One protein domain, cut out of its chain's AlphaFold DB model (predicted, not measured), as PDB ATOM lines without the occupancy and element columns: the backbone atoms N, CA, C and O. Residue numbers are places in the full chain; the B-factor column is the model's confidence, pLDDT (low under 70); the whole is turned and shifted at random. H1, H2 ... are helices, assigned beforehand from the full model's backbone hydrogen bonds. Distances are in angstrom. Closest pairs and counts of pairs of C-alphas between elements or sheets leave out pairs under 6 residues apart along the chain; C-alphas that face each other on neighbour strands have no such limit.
ATOM      1  N   PHE A 388      -8.714 -18.562 -21.318       74.19
ATOM      2  CA  PHE A 388      -8.105 -17.763 -20.247       74.19
ATOM      3  C   PHE A 388      -8.587 -18.215 -18.862       74.19
ATOM      4  O   PHE A 388      -7.765 -18.490 -17.990       74.19
ATOM      5  N   HIS A 389      -9.898 -18.404 -18.661       75.06
ATOM      6  CA  HIS A 389     -10.430 -18.876 -17.378       75.06
ATOM      7  C   HIS A 389      -9.859 -20.243 -16.972       75.06
ATOM      8  O   HIS A 389      -9.518 -20.446 -15.806       75.06
ATOM      9  N   LYS A 390      -9.693 -21.179 -17.916       78.75
ATOM     10  CA  LYS A 390      -9.057 -22.482 -17.642       78.75
ATOM     11  C   LYS A 390      -7.594 -22.320 -17.213       78.75
ATOM     12  O   LYS A 390      -7.207 -22.898 -16.194       78.75
ATOM     13  N   ARG A 391      -6.810 -21.505 -17.935       82.81
ATOM     14  CA  ARG A 391      -5.406 -21.186 -17.602       82.81
ATOM     15  C   ARG A 391      -5.285 -20.530 -16.223       82.81
ATOM     16  O   ARG A 391      -4.493 -20.977 -15.395       82.81
ATOM     17  N   ALA A 392      -6.132 -19.552 -15.926       82.69
ATOM     18  CA  ALA A 392      -6.112 -18.817 -14.667       82.69
ATOM     19  C   ALA A 392      -6.580 -19.658 -13.464       82.69
ATOM     20  O   ALA A 392      -5.978 -19.611 -12.391       82.69
ATOM     21  N   VAL A 393      -7.578 -20.535 -13.640       83.88
ATOM     22  CA  VAL A 393      -7.952 -21.539 -12.624       83.88
ATOM     23  C   VAL A 393      -6.832 -22.565 -12.406       83.88
ATOM     24  O   VAL A 393      -6.651 -23.044 -11.283       83.88
ATOM     25  N   GLN A 394      -6.058 -22.911 -13.437       86.38
ATOM     26  CA  GLN A 394      -4.874 -23.760 -13.291       86.38
ATOM     27  C   GLN A 394      -3.758 -23.045 -12.509       86.38
ATOM     28  O   GLN A 394      -3.202 -23.651 -11.590       86.38
ATOM     29  N   ALA A 395      -3.486 -21.770 -12.800       88.12
ATOM     30  CA  ALA A 395      -2.548 -20.945 -12.039       88.12
ATOM     31  C   ALA A 395      -2.980 -20.802 -10.564       88.12
ATOM     32  O   ALA A 395      -2.202 -21.131  -9.667       88.12
ATOM     33  N   ASP A 396      -4.245 -20.462 -10.281       89.25
ATOM     34  CA  ASP A 396      -4.748 -20.379  -8.900       89.25
ATOM     35  C   ASP A 396      -4.623 -21.722  -8.165       89.25
ATOM     36  O   ASP A 396      -4.242 -21.759  -6.995       89.25
ATOM     37  N   ARG A 397      -4.876 -22.850  -8.845       88.75
ATOM     38  CA  ARG A 397      -4.683 -24.187  -8.261       88.75
ATOM     39  C   ARG A 397      -3.229 -24.451  -7.869       88.75
ATOM     40  O   ARG A 397      -3.037 -25.010  -6.788       88.75
ATOM     41  N   ARG A 398      -2.244 -24.049  -8.687       91.56
ATOM     42  CA  ARG A 398      -0.805 -24.146  -8.355       91.56
ATOM     43  C   ARG A 398      -0.492 -23.351  -7.088       91.56
ATOM     44  O   ARG A 398       0.039 -23.906  -6.132       91.56
ATOM     45  N   LEU A 399      -0.931 -22.093  -7.019       90.19
ATOM     46  CA  LEU A 399      -0.690 -21.227  -5.859       90.19
ATOM     47  C   LEU A 399      -1.432 -21.705  -4.596       90.19
ATOM     48  O   LEU A 399      -0.918 -21.616  -3.477       90.19
ATOM     49  N   ARG A 400      -2.647 -22.242  -4.742       89.88
ATOM     50  CA  ARG A 400      -3.479 -22.724  -3.628       89.88
ATOM     51  C   ARG A 400      -2.963 -24.033  -3.031       89.88
ATOM     52  O   ARG A 400      -2.968 -24.173  -1.806       89.88
ATOM     53  N   LEU A 401      -2.543 -24.971  -3.880       91.19
ATOM     54  CA  LEU A 401      -2.099 -26.324  -3.529       91.19
ATOM     55  C   LEU A 401      -0.790 -26.661  -4.279       91.19
ATOM     56  O   LEU A 401      -0.825 -27.473  -5.209       91.19
ATOM     57  N   PRO A 402       0.347 -26.044  -3.899       89.19
ATOM     58  CA  PRO A 402       1.615 -26.194  -4.612       89.19
ATOM     59  C   PRO A 402       2.115 -27.637  -4.553       89.19
ATOM     60  O   PRO A 402       2.201 -28.228  -3.470       89.19
ATOM     61  N   LYS A 403       2.432 -28.214  -5.717       91.62
ATOM     62  CA  LYS A 403       2.874 -29.613  -5.832       91.62
ATOM     63  C   LYS A 403       4.375 -29.717  -6.063       91.62
ATOM     64  O   LYS A 403       5.005 -30.605  -5.486       91.62
ATOM     65  N   THR A 404       4.934 -28.830  -6.880       91.75
ATOM     66  CA  THR A 404       6.375 -28.755  -7.150       91.75
ATOM     67  C   THR A 404       7.078 -27.830  -6.155       91.75
ATOM     68  O   THR A 404       6.435 -27.174  -5.335       91.75
ATOM     69  N   GLU A 405       8.411 -27.800  -6.190       90.31
ATOM     70  CA  GLU A 405       9.191 -26.811  -5.437       90.31
ATOM     71  C   GLU A 405       9.041 -25.405  -6.040       90.31
ATOM     72  O   GLU A 405       8.902 -24.432  -5.305       90.31
ATOM     73  N   ASP A 406       8.955 -25.305  -7.366       87.38
ATOM     74  CA  ASP A 406       8.764 -24.030  -8.062       87.38
ATOM     75  C   ASP A 406       7.391 -23.414  -7.746       87.38
ATOM     76  O   ASP A 406       7.314 -22.228  -7.439       87.38
ATOM     77  N   ASP A 407       6.323 -24.223  -7.655       90.25
ATOM     78  CA  ASP A 407       5.006 -23.759  -7.186       90.25
ATOM     79  C   ASP A 407       5.073 -23.172  -5.759       90.25
ATOM     80  O   ASP A 407       4.320 -22.251  -5.430       90.25
ATOM     81  N   ARG A 408       5.942 -23.712  -4.885       91.75
ATOM     82  CA  ARG A 408       6.130 -23.195  -3.517       91.75
ATOM     83  C   ARG A 408       6.864 -21.864  -3.543       91.75
ATOM     84  O   ARG A 408       6.402 -20.939  -2.888       91.75
ATOM     85  N   ARG A 409       7.951 -21.763  -4.312       90.50
ATOM     86  CA  ARG A 409       8.735 -20.527  -4.474       90.50
ATOM     87  C   ARG A 409       7.888 -19.402  -5.058       90.50
ATOM     88  O   ARG A 409       7.832 -18.332  -4.469       90.50
ATOM     89  N   LEU A 410       7.147 -19.679  -6.130       91.31
ATOM     90  CA  LEU A 410       6.219 -18.739  -6.755       91.31
ATOM     91  C   LEU A 410       5.159 -18.238  -5.761       91.31
ATOM     92  O   LEU A 410       4.952 -17.035  -5.604       91.31
ATOM     93  N   ARG A 411       4.505 -19.159  -5.040       93.62
ATOM     94  CA  ARG A 411       3.530 -18.811  -3.995       93.62
ATOM     95  C   ARG A 411       4.157 -17.964  -2.886       93.62
ATOM     96  O   ARG A 411       3.499 -17.047  -2.404       93.62
ATOM     97  N   GLU A 412       5.374 -18.293  -2.469       93.88
ATOM     98  CA  GLU A 412       6.107 -17.582  -1.423       93.88
ATOM     99  C   GLU A 412       6.451 -16.153  -1.865       93.88
ATOM    100  O   GLU A 412       6.136 -15.217  -1.140       93.88
ATOM    101  N   THR A 413       6.951 -15.950  -3.089       92.88
ATOM    102  CA  THR A 413       7.180 -14.614  -3.673       92.88
ATOM    103  C   THR A 413       5.901 -13.769  -3.686       92.88
ATOM    104  O   THR A 413       5.897 -12.629  -3.222       92.88
ATOM    105  N   ILE A 414       4.780 -14.341  -4.138       94.94
ATOM    106  CA  ILE A 414       3.476 -13.656  -4.179       94.94
ATOM    107  C   ILE A 414       2.958 -13.358  -2.760       94.94
ATOM    108  O   ILE A 414       2.326 -12.327  -2.526       94.94
ATOM    109  N   LYS A 415       3.232 -14.238  -1.789       94.94
ATOM    110  CA  LYS A 415       2.867 -14.026  -0.384       94.94
ATOM    111  C   LYS A 415       3.719 -12.931   0.264       94.94
ATOM    112  O   LYS A 415       3.165 -12.088   0.959       94.94
ATOM    113  N   GLN A 416       5.016 -12.879  -0.028       95.56
ATOM    114  CA  GLN A 416       5.910 -11.815   0.430       95.56
ATOM    115  C   GLN A 416       5.506 -10.447  -0.133       95.56
ATOM    116  O   GLN A 416       5.498  -9.472   0.614       95.56
ATOM    117  N   ALA A 417       5.087 -10.372  -1.402       96.12
ATOM    118  CA  ALA A 417       4.543  -9.147  -1.992       96.12
ATOM    119  C   ALA A 417       3.239  -8.689  -1.302       96.12
ATOM    120  O   ALA A 417       3.091  -7.509  -0.983       96.12
ATOM    121  N   TYR A 418       2.323  -9.617  -0.998       95.81
ATOM    122  CA  TYR A 418       1.110  -9.328  -0.221       95.81
ATOM    123  C   TYR A 418       1.426  -8.851   1.205       95.81
ATOM    124  O   TYR A 418       0.855  -7.868   1.669       95.81
ATOM    125  N   ASP A 419       2.354  -9.519   1.895       95.06
ATOM    126  CA  ASP A 419       2.742  -9.177   3.267       95.06
ATOM    127  C   ASP A 419       3.526  -7.856   3.335       95.06
ATOM    128  O   ASP A 419       3.435  -7.143   4.334       95.06
ATOM    129  N   LYS A 420       4.262  -7.499   2.273       96.12
ATOM    130  CA  LYS A 420       4.871  -6.174   2.087       96.12
ATOM    131  C   LYS A 420       3.788  -5.106   1.925       96.12
ATOM    132  O   LYS A 420       3.743  -4.192   2.736       96.12
ATOM    133  N   LEU A 421       2.849  -5.283   0.992       96.06
ATOM    134  CA  LEU A 421       1.720  -4.362   0.805       96.06
ATOM    135  C   LEU A 421       0.903  -4.168   2.099       96.06
ATOM    136  O   LEU A 421       0.544  -3.043   2.441       96.06
ATOM    137  N   GLN A 422       0.647  -5.242   2.854       94.88
ATOM    138  CA  GLN A 422      -0.048  -5.155   4.141       94.88
ATOM    139  C   GLN A 422       0.734  -4.321   5.172       94.88
ATOM    140  O   GLN A 422       0.125  -3.531   5.894       94.88
ATOM    141  N   LYS A 423       2.066  -4.466   5.234       94.75
ATOM    142  CA  LYS A 423       2.939  -3.664   6.110       94.75
ATOM    143  C   LYS A 423       3.030  -2.206   5.671       94.75
ATOM    144  O   LYS A 423       2.997  -1.334   6.532       94.75
ATOM    145  N   ASP A 424       3.100  -1.937   4.371       94.81
ATOM    146  CA  ASP A 424       3.161  -0.574   3.835       94.81
ATOM    147  C   ASP A 424       1.868   0.193   4.174       94.81
ATOM    148  O   ASP A 424       1.918   1.319   4.673       94.81
ATOM    149  N   ILE A 425       0.704  -0.458   4.024       94.12
ATOM    150  CA  ILE A 425      -0.598   0.075   4.456       94.12
ATOM    151  C   ILE A 425      -0.637   0.273   5.982       94.12
ATOM    152  O   ILE A 425      -1.088   1.318   6.447       94.12
ATOM    153  N   ALA A 426      -0.148  -0.689   6.772       91.25
ATOM    154  CA  ALA A 426      -0.103  -0.575   8.233       91.25
ATOM    155  C   ALA A 426       0.804   0.573   8.709       91.25
ATOM    156  O   ALA A 426       0.444   1.300   9.630       91.25
ATOM    157  N   SER A 427       1.942   0.786   8.044       93.75
ATOM    158  CA  SER A 427       2.882   1.866   8.357       93.75
ATOM    159  C   SER A 427       2.346   3.254   8.004       93.75
ATOM    160  O   SER A 427       2.755   4.223   8.638       93.75
ATOM    161  N   ARG A 428       1.475   3.368   6.991       92.38
ATOM    162  CA  ARG A 428       0.884   4.644   6.546       92.38
ATOM    163  C   ARG A 428      -0.413   4.995   7.275       92.38
ATOM    164  O   ARG A 428      -0.616   6.144   7.645       92.38
ATOM    165  N   TYR A 429      -1.281   4.005   7.484       87.25
ATOM    166  CA  TYR A 429      -2.665   4.197   7.939       87.25
ATOM    167  C   TYR A 429      -2.973   3.514   9.288       87.25
ATOM    168  O   TYR A 429      -4.095   3.594   9.791       87.25
ATOM    169  N   GLY A 430      -1.987   2.838   9.885       88.25
ATOM    170  CA  GLY A 430      -2.090   2.125  11.160       88.25
ATOM    171  C   GLY A 430      -2.480   0.647  11.026       88.25
ATOM    172  O   GLY A 430      -3.289   0.260  10.176       88.25
ATOM    173  N   ASP A 431      -1.952  -0.186  11.932       83.00
ATOM    174  CA  ASP A 431      -2.191  -1.640  11.983       83.00
ATOM    175  C   ASP A 431      -3.678  -2.008  11.953       83.00
ATOM    176  O   ASP A 431      -4.080  -2.951  11.269       83.00
ATOM    177  N   ARG A 432      -4.510  -1.239  12.673       83.12
ATOM    178  CA  ARG A 432      -5.961  -1.450  12.707       83.12
ATOM    179  C   ARG A 432      -6.549  -1.346  11.305       83.12
ATOM    180  O   ARG A 432      -7.196  -2.297  10.880       83.12
ATOM    181  N   TYR A 433      -6.299  -0.245  10.590       83.81
ATOM    182  CA  TYR A 433      -6.825  -0.016   9.241       83.81
ATOM    183  C   TYR A 433      -6.373  -1.109   8.263       83.81
ATOM    184  O   TYR A 433      -7.196  -1.679   7.546       83.81
ATOM    185  N   ALA A 434      -5.091  -1.489   8.307       88.56
ATOM    186  CA  ALA A 434      -4.567  -2.603   7.518       88.56
ATOM    187  C   ALA A 434      -5.291  -3.926   7.823       88.56
ATOM    188  O   ALA A 434      -5.666  -4.659   6.907       88.56
ATOM    189  N   GLN A 435      -5.548  -4.229   9.099       84.75
ATOM    190  CA  GLN A 435      -6.305  -5.418   9.491       84.75
ATOM    191  C   GLN A 435      -7.750  -5.392   8.961       84.75
ATOM    192  O   GLN A 435      -8.291  -6.445   8.631       84.75
ATOM    193  N   GLU A 436      -8.385  -4.225   8.833       82.56
ATOM    194  CA  GLU A 436      -9.730  -4.106   8.245       82.56
ATOM    195  C   GLU A 436      -9.680  -4.312   6.725       82.56
ATOM    196  O   GLU A 436     -10.478  -5.067   6.160       82.56
ATOM    197  N   LEU A 437      -8.703  -3.688   6.065       87.12
ATOM    198  CA  LEU A 437      -8.545  -3.729   4.616       87.12
ATOM    199  C   LEU A 437      -8.175  -5.129   4.106       87.12
ATOM    200  O   LEU A 437      -8.743  -5.572   3.113       87.12
ATOM    201  N   PHE A 438      -7.299  -5.862   4.799       89.06
ATOM    202  CA  PHE A 438      -6.867  -7.207   4.392       89.06
ATOM    203  C   PHE A 438      -7.645  -8.345   5.072       89.06
ATOM    204  O   PHE A 438      -7.747  -9.439   4.514       89.06
ATOM    205  N   GLY A 439      -8.254  -8.083   6.232       81.62
ATOM    206  CA  GLY A 439      -9.058  -9.053   6.971       81.62
ATOM    207  C   GLY A 439      -8.252 -10.232   7.523       81.62
ATOM    208  O   GLY A 439      -7.022 -10.230   7.591       81.62
ATOM    209  N   GLY A 440      -8.974 -11.276   7.927       69.25
ATOM    210  CA  GLY A 440      -8.393 -12.518   8.422       69.25
ATOM    211  C   GLY A 440      -9.288 -13.718   8.137       69.25
ATOM    212  O   GLY A 440     -10.491 -13.592   7.896       69.25
ATOM    213  N   ARG A 441      -8.704 -14.919   8.158       51.59
ATOM    214  CA  ARG A 441      -9.423 -16.161   7.852       51.59
ATOM    215  C   ARG A 441     -10.465 -16.465   8.939       51.59
ATOM    216  O   ARG A 441     -10.118 -16.977   9.997       51.59
ATOM    217  N   GLY A 442     -11.733 -16.179   8.645       50.34
ATOM    218  CA  GLY A 442     -12.857 -16.313   9.583       50.34
ATOM    219  C   GLY A 442     -13.416 -14.984  10.108       50.34
ATOM    220  O   GLY A 442     -14.398 -15.004  10.842       50.34
ATOM    221  N   ASP A 443     -12.843 -13.840   9.718       58.38
ATOM    222  CA  ASP A 443     -13.426 -12.522   9.997       58.38
ATOM    223  C   ASP A 443     -14.738 -12.315   9.211       58.38
ATOM    224  O   ASP A 443     -14.878 -12.767   8.070       58.38
ATOM    225  N   LYS A 444     -15.684 -11.566   9.794       56.25
ATOM    226  CA  LYS A 444     -16.937 -11.125   9.160       56.25
ATOM    227  C   LYS A 444     -16.691 -10.305   7.886       56.25
ATOM    228  O   LYS A 444     -17.546 -10.320   6.999       56.25
ATOM    229  N   THR A 445     -15.547  -9.618   7.782       60.31
ATOM    230  CA  THR A 445     -15.142  -8.893   6.561       60.31
ATOM    231  C   THR A 445     -14.592  -9.807   5.458       60.31
ATOM    232  O   THR A 445     -14.582  -9.414   4.293       60.31
ATOM    233  N   GLY A 446     -14.159 -11.026   5.795       72.56
ATOM    234  CA  GLY A 446     -13.463 -11.942   4.892       72.56
ATOM    235  C   GLY A 446     -11.983 -11.597   4.670       72.56
ATOM    236  O   GLY A 446     -11.580 -10.438   4.713       72.56
ATOM    237  N   ASP A 447     -11.192 -12.636   4.413       82.56
ATOM    238  CA  ASP A 447      -9.768 -12.587   4.050       82.56
ATOM    239  C   ASP A 447      -9.596 -12.095   2.597       82.56
ATOM    240  O   ASP A 447     -10.256 -12.618   1.694       82.56
ATOM    241  N   ALA A 448      -8.723 -11.111   2.358       88.88
ATOM    242  CA  ALA A 448      -8.432 -10.578   1.023       88.88
ATOM    243  C   ALA A 448      -7.415 -11.424   0.229       88.88
ATOM    244  O   ALA A 448      -7.382 -11.346  -1.004       88.88
ATOM    245  N   TRP A 449      -6.622 -12.277   0.893       91.19
ATOM    246  CA  TRP A 449      -5.591 -13.105   0.253       91.19
ATOM    247  C   TRP A 449      -6.117 -14.023  -0.870       91.19
ATOM    248  O   TRP A 449      -5.454 -14.115  -1.907       91.19
ATOM    249  N   PRO A 450      -7.284 -14.697  -0.755       88.62
ATOM    250  CA  PRO A 450      -7.851 -15.482  -1.849       88.62
ATOM    251  C   PRO A 450      -8.123 -14.655  -3.108       88.62
ATOM    252  O   PRO A 450      -7.862 -15.151  -4.201       88.62
ATOM    253  N   THR A 451      -8.606 -13.416  -2.960       87.50
ATOM    254  CA  THR A 451      -8.882 -12.515  -4.088       87.50
ATOM    255  C   THR A 451      -7.583 -12.001  -4.691       87.50
ATOM    256  O   THR A 451      -7.382 -12.168  -5.886       87.50
ATOM    257  N   TYR A 452      -6.654 -11.491  -3.872       91.50
ATOM    258  CA  TYR A 452      -5.324 -11.067  -4.326       91.50
ATOM    259  C   TYR A 452      -4.616 -12.177  -5.116       91.50
ATOM    260  O   TYR A 452      -4.228 -11.985  -6.264       91.50
ATOM    261  N   ARG A 453      -4.533 -13.391  -4.550       91.12
ATOM    262  CA  ARG A 453      -3.925 -14.550  -5.220       91.12
ATOM    263  C   ARG A 453      -4.631 -14.889  -6.536       91.12
ATOM    264  O   ARG A 453      -3.969 -15.301  -7.484       91.12
ATOM    265  N   ARG A 454      -5.957 -14.717  -6.603       87.81
ATOM    266  CA  ARG A 454      -6.734 -14.942  -7.825       87.81
ATOM    267  C   ARG A 454      -6.403 -13.908  -8.904       87.81
ATOM    268  O   ARG A 454      -6.278 -14.330 -10.047       87.81
ATOM    269  N   LEU A 455      -6.188 -12.637  -8.553       89.00
ATOM    270  CA  LEU A 455      -5.735 -11.593  -9.487       89.00
ATOM    271  C   LEU A 455      -4.346 -11.897 -10.053       89.00
ATOM    272  O   LEU A 455      -4.144 -11.869 -11.263       89.00
ATOM    273  N   VAL A 456      -3.395 -12.269  -9.194       91.06
ATOM    274  CA  VAL A 456      -2.048 -12.642  -9.656       91.06
ATOM    275  C   VAL A 456      -2.090 -13.907 -10.527       91.06
ATOM    276  O   VAL A 456      -1.351 -14.016 -11.498       91.06
ATOM    277  N   ALA A 457      -3.007 -14.841 -10.253       88.75
ATOM    278  CA  ALA A 457      -3.247 -15.994 -11.121       88.75
ATOM    279  C   ALA A 457      -3.887 -15.643 -12.482       88.75
ATOM    280  O   ALA A 457      -3.667 -16.386 -13.435       88.75
ATOM    281  N   ASP A 458      -4.653 -14.548 -12.586       84.69
ATOM    282  CA  ASP A 458      -5.128 -14.012 -13.873       84.69
ATOM    283  C   ASP A 458      -3.946 -13.456 -14.689       84.69
ATOM    284  O   ASP A 458      -3.778 -13.848 -15.838       84.69
ATOM    285  N   TYR A 459      -3.052 -12.668 -14.078       87.56
ATOM    286  CA  TYR A 459      -1.817 -12.195 -14.728       87.56
ATOM    287  C   TYR A 459      -0.910 -13.351 -15.206       87.56
ATOM    288  O   TYR A 459      -0.472 -13.384 -16.358       87.56
ATOM    289  N   ILE A 460      -0.687 -14.359 -14.351       88.94
ATOM    290  CA  ILE A 460       0.152 -15.533 -14.671       88.94
ATOM    291  C   ILE A 460      -0.436 -16.387 -15.806       88.94
ATOM    292  O   ILE A 460       0.308 -17.054 -16.525       88.94
ATOM    293  N   ALA A 461      -1.759 -16.382 -15.998       84.38
ATOM    294  CA  ALA A 461      -2.415 -17.122 -17.082       84.38
ATOM    295  C   ALA A 461      -2.008 -16.643 -18.487       84.38
ATOM    296  O   ALA A 461      -2.263 -17.337 -19.479       84.38
ATOM    297  N   GLU A 462      -1.407 -15.459 -18.555       81.62
ATOM    298  CA  GLU A 462      -1.171 -14.698 -19.768       81.62
ATOM    299  C   GLU A 462       0.304 -14.342 -19.955       81.62
ATOM    300  O   GLU A 462       0.888 -14.736 -20.960       81.62
ATOM    301  N   MET A 463       0.926 -13.705 -18.957       83.75
ATOM    302  CA  MET A 463       2.350 -13.333 -18.983       83.75
ATOM    303  C   MET A 463       3.281 -14.449 -18.486       83.75
ATOM    304  O   MET A 463       4.504 -14.338 -18.577       83.75
ATOM    305  N   GLY A 464       2.731 -15.539 -17.943       84.75
ATOM    306  CA  GLY A 464       3.519 -16.565 -17.270       84.75
ATOM    307  C   GLY A 464       4.130 -16.042 -15.968       84.75
ATOM    308  O   GLY A 464       3.467 -15.366 -15.189       84.75
ATOM    309  N   GLU A 465       5.389 -16.389 -15.704       84.75
ATOM    310  CA  GLU A 465       6.086 -16.037 -14.453       84.75
ATOM    311  C   GLU A 465       7.116 -14.903 -14.628       84.75
ATOM    312  O   GLU A 465       8.002 -14.722 -13.796       84.75
ATOM    313  N   ILE A 466       6.985 -14.137 -15.717       76.50
ATOM    314  CA  ILE A 466       7.855 -13.013 -16.083       76.50
ATOM    315  C   ILE A 466       7.540 -11.800 -15.193       76.50
ATOM    316  O   ILE A 466       6.375 -11.498 -14.951       76.50
ATOM    317  N   ASP A 467       8.587 -11.151 -14.674       82.44
ATOM    318  CA  ASP A 467       8.583  -9.859 -13.962       82.44
ATOM    319  C   ASP A 467       7.489  -9.668 -12.892       82.44
ATOM    320  O   ASP A 467       7.053  -8.551 -12.592       82.44
ATOM    321  N   ILE A 468       7.079 -10.773 -12.253       88.75
ATOM    322  CA  ILE A 468       6.044 -10.794 -11.208       88.75
ATOM    323  C   ILE A 468       6.383  -9.812 -10.084       88.75
ATOM    324  O   ILE A 468       5.519  -9.044  -9.675       88.75
ATOM    325  N   SER A 469       7.616  -9.825  -9.573       87.56
ATOM    326  CA  SER A 469       7.996  -8.986  -8.428       87.56
ATOM    327  C   SER A 469       7.842  -7.496  -8.736       87.56
ATOM    328  O   SER A 469       7.191  -6.785  -7.976       87.56
ATOM    329  N   GLU A 470       8.374  -7.033  -9.869       88.62
ATOM    330  CA  GLU A 470       8.277  -5.630 -10.287       88.62
ATOM    331  C   GLU A 470       6.827  -5.229 -10.590       88.62
ATOM    332  O   GLU A 470       6.354  -4.186 -10.132       88.62
ATOM    333  N   THR A 471       6.081  -6.096 -11.278       91.06
ATOM    334  CA  THR A 471       4.671  -5.852 -11.601       91.06
ATOM    335  C   THR A 471       3.811  -5.753 -10.335       91.06
ATOM    336  O   THR A 471       2.969  -4.858 -10.228       91.06
ATOM    337  N   LEU A 472       4.042  -6.617  -9.337       94.88
ATOM    338  CA  LEU A 472       3.352  -6.545  -8.046       94.88
ATOM    339  C   LEU A 472       3.750  -5.301  -7.244       94.88
ATOM    340  O   LEU A 472       2.890  -4.729  -6.578       94.88
ATOM    341  N   GLU A 473       4.999  -4.835  -7.328       92.31
ATOM    342  CA  GLU A 473       5.411  -3.572  -6.704       92.31
ATOM    343  C   GLU A 473       4.787  -2.345  -7.387       92.31
ATOM    344  O   GLU A 473       4.322  -1.439  -6.690       92.31
ATOM    345  N   ARG A 474       4.687  -2.316  -8.725       91.25
ATOM    346  CA  ARG A 474       3.956  -1.262  -9.456       91.25
ATOM    347  C   ARG A 474       2.473  -1.260  -9.076       91.25
ATOM    348  O   ARG A 474       1.934  -0.207  -8.738       91.25
ATOM    349  N   ALA A 475       1.831  -2.427  -9.045       93.19
ATOM    350  CA  ALA A 475       0.435  -2.558  -8.628       93.19
ATOM    351  C   ALA A 475       0.214  -2.158  -7.154       93.19
ATOM    352  O   ALA A 475      -0.795  -1.531  -6.836       93.19
ATOM    353  N   ALA A 476       1.160  -2.459  -6.259       94.31
ATOM    354  CA  ALA A 476       1.117  -2.053  -4.853       94.31
ATOM    355  C   ALA A 476       1.257  -0.530  -4.660       94.31
ATOM    356  O   ALA A 476       0.594   0.032  -3.787       94.31
ATOM    357  N   LYS A 477       2.070   0.159  -5.474       91.88
ATOM    358  CA  LYS A 477       2.158   1.633  -5.452       91.88
ATOM    359  C   LYS A 477       0.810   2.273  -5.798       91.88
ATOM    360  O   LYS A 477       0.323   3.102  -5.037       91.88
ATOM    361  N   ILE A 478       0.170   1.812  -6.871       90.62
ATOM    362  CA  ILE A 478      -1.126   2.334  -7.338       90.62
ATOM    363  C   ILE A 478      -2.254   1.995  -6.339       90.62
ATOM    364  O   ILE A 478      -3.083   2.846  -6.023       90.62
ATOM    365  N   PHE A 479      -2.233   0.794  -5.746       93.94
ATOM    366  CA  PHE A 479      -3.136   0.411  -4.648       93.94
ATOM    367  C   PHE A 479      -3.047   1.377  -3.452       93.94
ATOM    368  O   PHE A 479      -4.061   1.663  -2.822       93.94
ATOM    369  N   ASN A 480      -1.850   1.870  -3.114       91.69
ATOM    370  CA  ASN A 480      -1.683   2.871  -2.056       91.69
ATOM    371  C   ASN A 480      -2.182   4.256  -2.498       91.69
ATOM    372  O   ASN A 480      -2.887   4.906  -1.730       91.69
TER     373      ASN A 480
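What this domain is: This is residues 388 to 480 of the 926 residues of an uncharacterized protein of Candidatus Saccharibacteria bacterium oral taxon 488 (UniProt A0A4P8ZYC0). One long helix, H2, runs along the body, and four shorter helices are set round it: H5 lies beside it and runs the same way, H3 folds back at its last residues, and H1 meets it near its first residues at about a right angle. H4 crosses H1 steeply and reaches H2 near its middle, while the link between H3 and H4 bulges out around Asp 443. The printed part has 93 residues with five named helices, in the order H1, H2, H3, H4, H5, and no named strand; the class is all helix. The whole is compact, with a radius of gyration of the C-alphas of 13.6 A and spans of 36 by 29 by 24 A.

Where its parts are: H2, the longest helix, holds residues 405 to 429 and is 35.8 A from first to last C-alpha; C-alpha 405 is at (9.191, -26.811, -5.437) and C-alpha 429 at (-2.665, 4.197, 7.939). Before it comes H1, residues 388 to 400, 18.0 A long, which begins with C-alpha 388 at (-8.105, -17.763, -20.247). After H2 come H3, residues 431 to 438, 10.5 A; H4, residues 449 to 463, 20.8 A; and H5, residues 468 to 480, 18.2 A, ending with C-alpha 480 at (-1.683, 2.871, -2.056).

How they stand to each other: H2 is the hub and touches the four other helices. H5 touches it at a shallow tilt of 21 degrees, the same way; their closest C-alphas, of Leu 421 and Ala 476, are 6.1 A apart. H4 touches residues 414 to 418 of H2 alone, at a steep tilt of 56 degrees, opposite ways, with the C-alphas of Ile 414 and Arg 453 closest at 7.5 A. H3 touches residues 422 to 426 of H2 alone, at a steep tilt of 49 degrees, opposite ways; the closest C-alphas, of Ala 426 and Ala 434, are 5.0 A apart. With residues 398 to 399 alone H1 touches residues 407 to 411 of H2, about perpendicular at 85 degrees, closest at the C-alphas of Leu 399 and Arg 411, 5.2 A apart. H1 also touches H4 at a steep tilt of 52 degrees, opposite ways, where the closest C-alphas, of Ala 392 and Ala 461, are 4.7 A apart. H4 and H5 are near each other, with 6 pairs of C-alphas within 10 A. H1 is apart from H3 and H5, and H3 from H5. Every O i to N i+4 pair is within hydrogen-bond range in H1, H2, H3 and H5, and 10 of 11 are in H4.

The domain as a whole: The two C-alphas farthest apart are those of Lys 390 and Gly 430, at 38.5 A. The printed part has no cut. The links H1 to H2, H2 to H3 and H4 to H5 are tight, and H3 to H4, with 10 residues, is short. Mean pLDDT of the printed part is 86.8, and residues 440 to 445 are under 70.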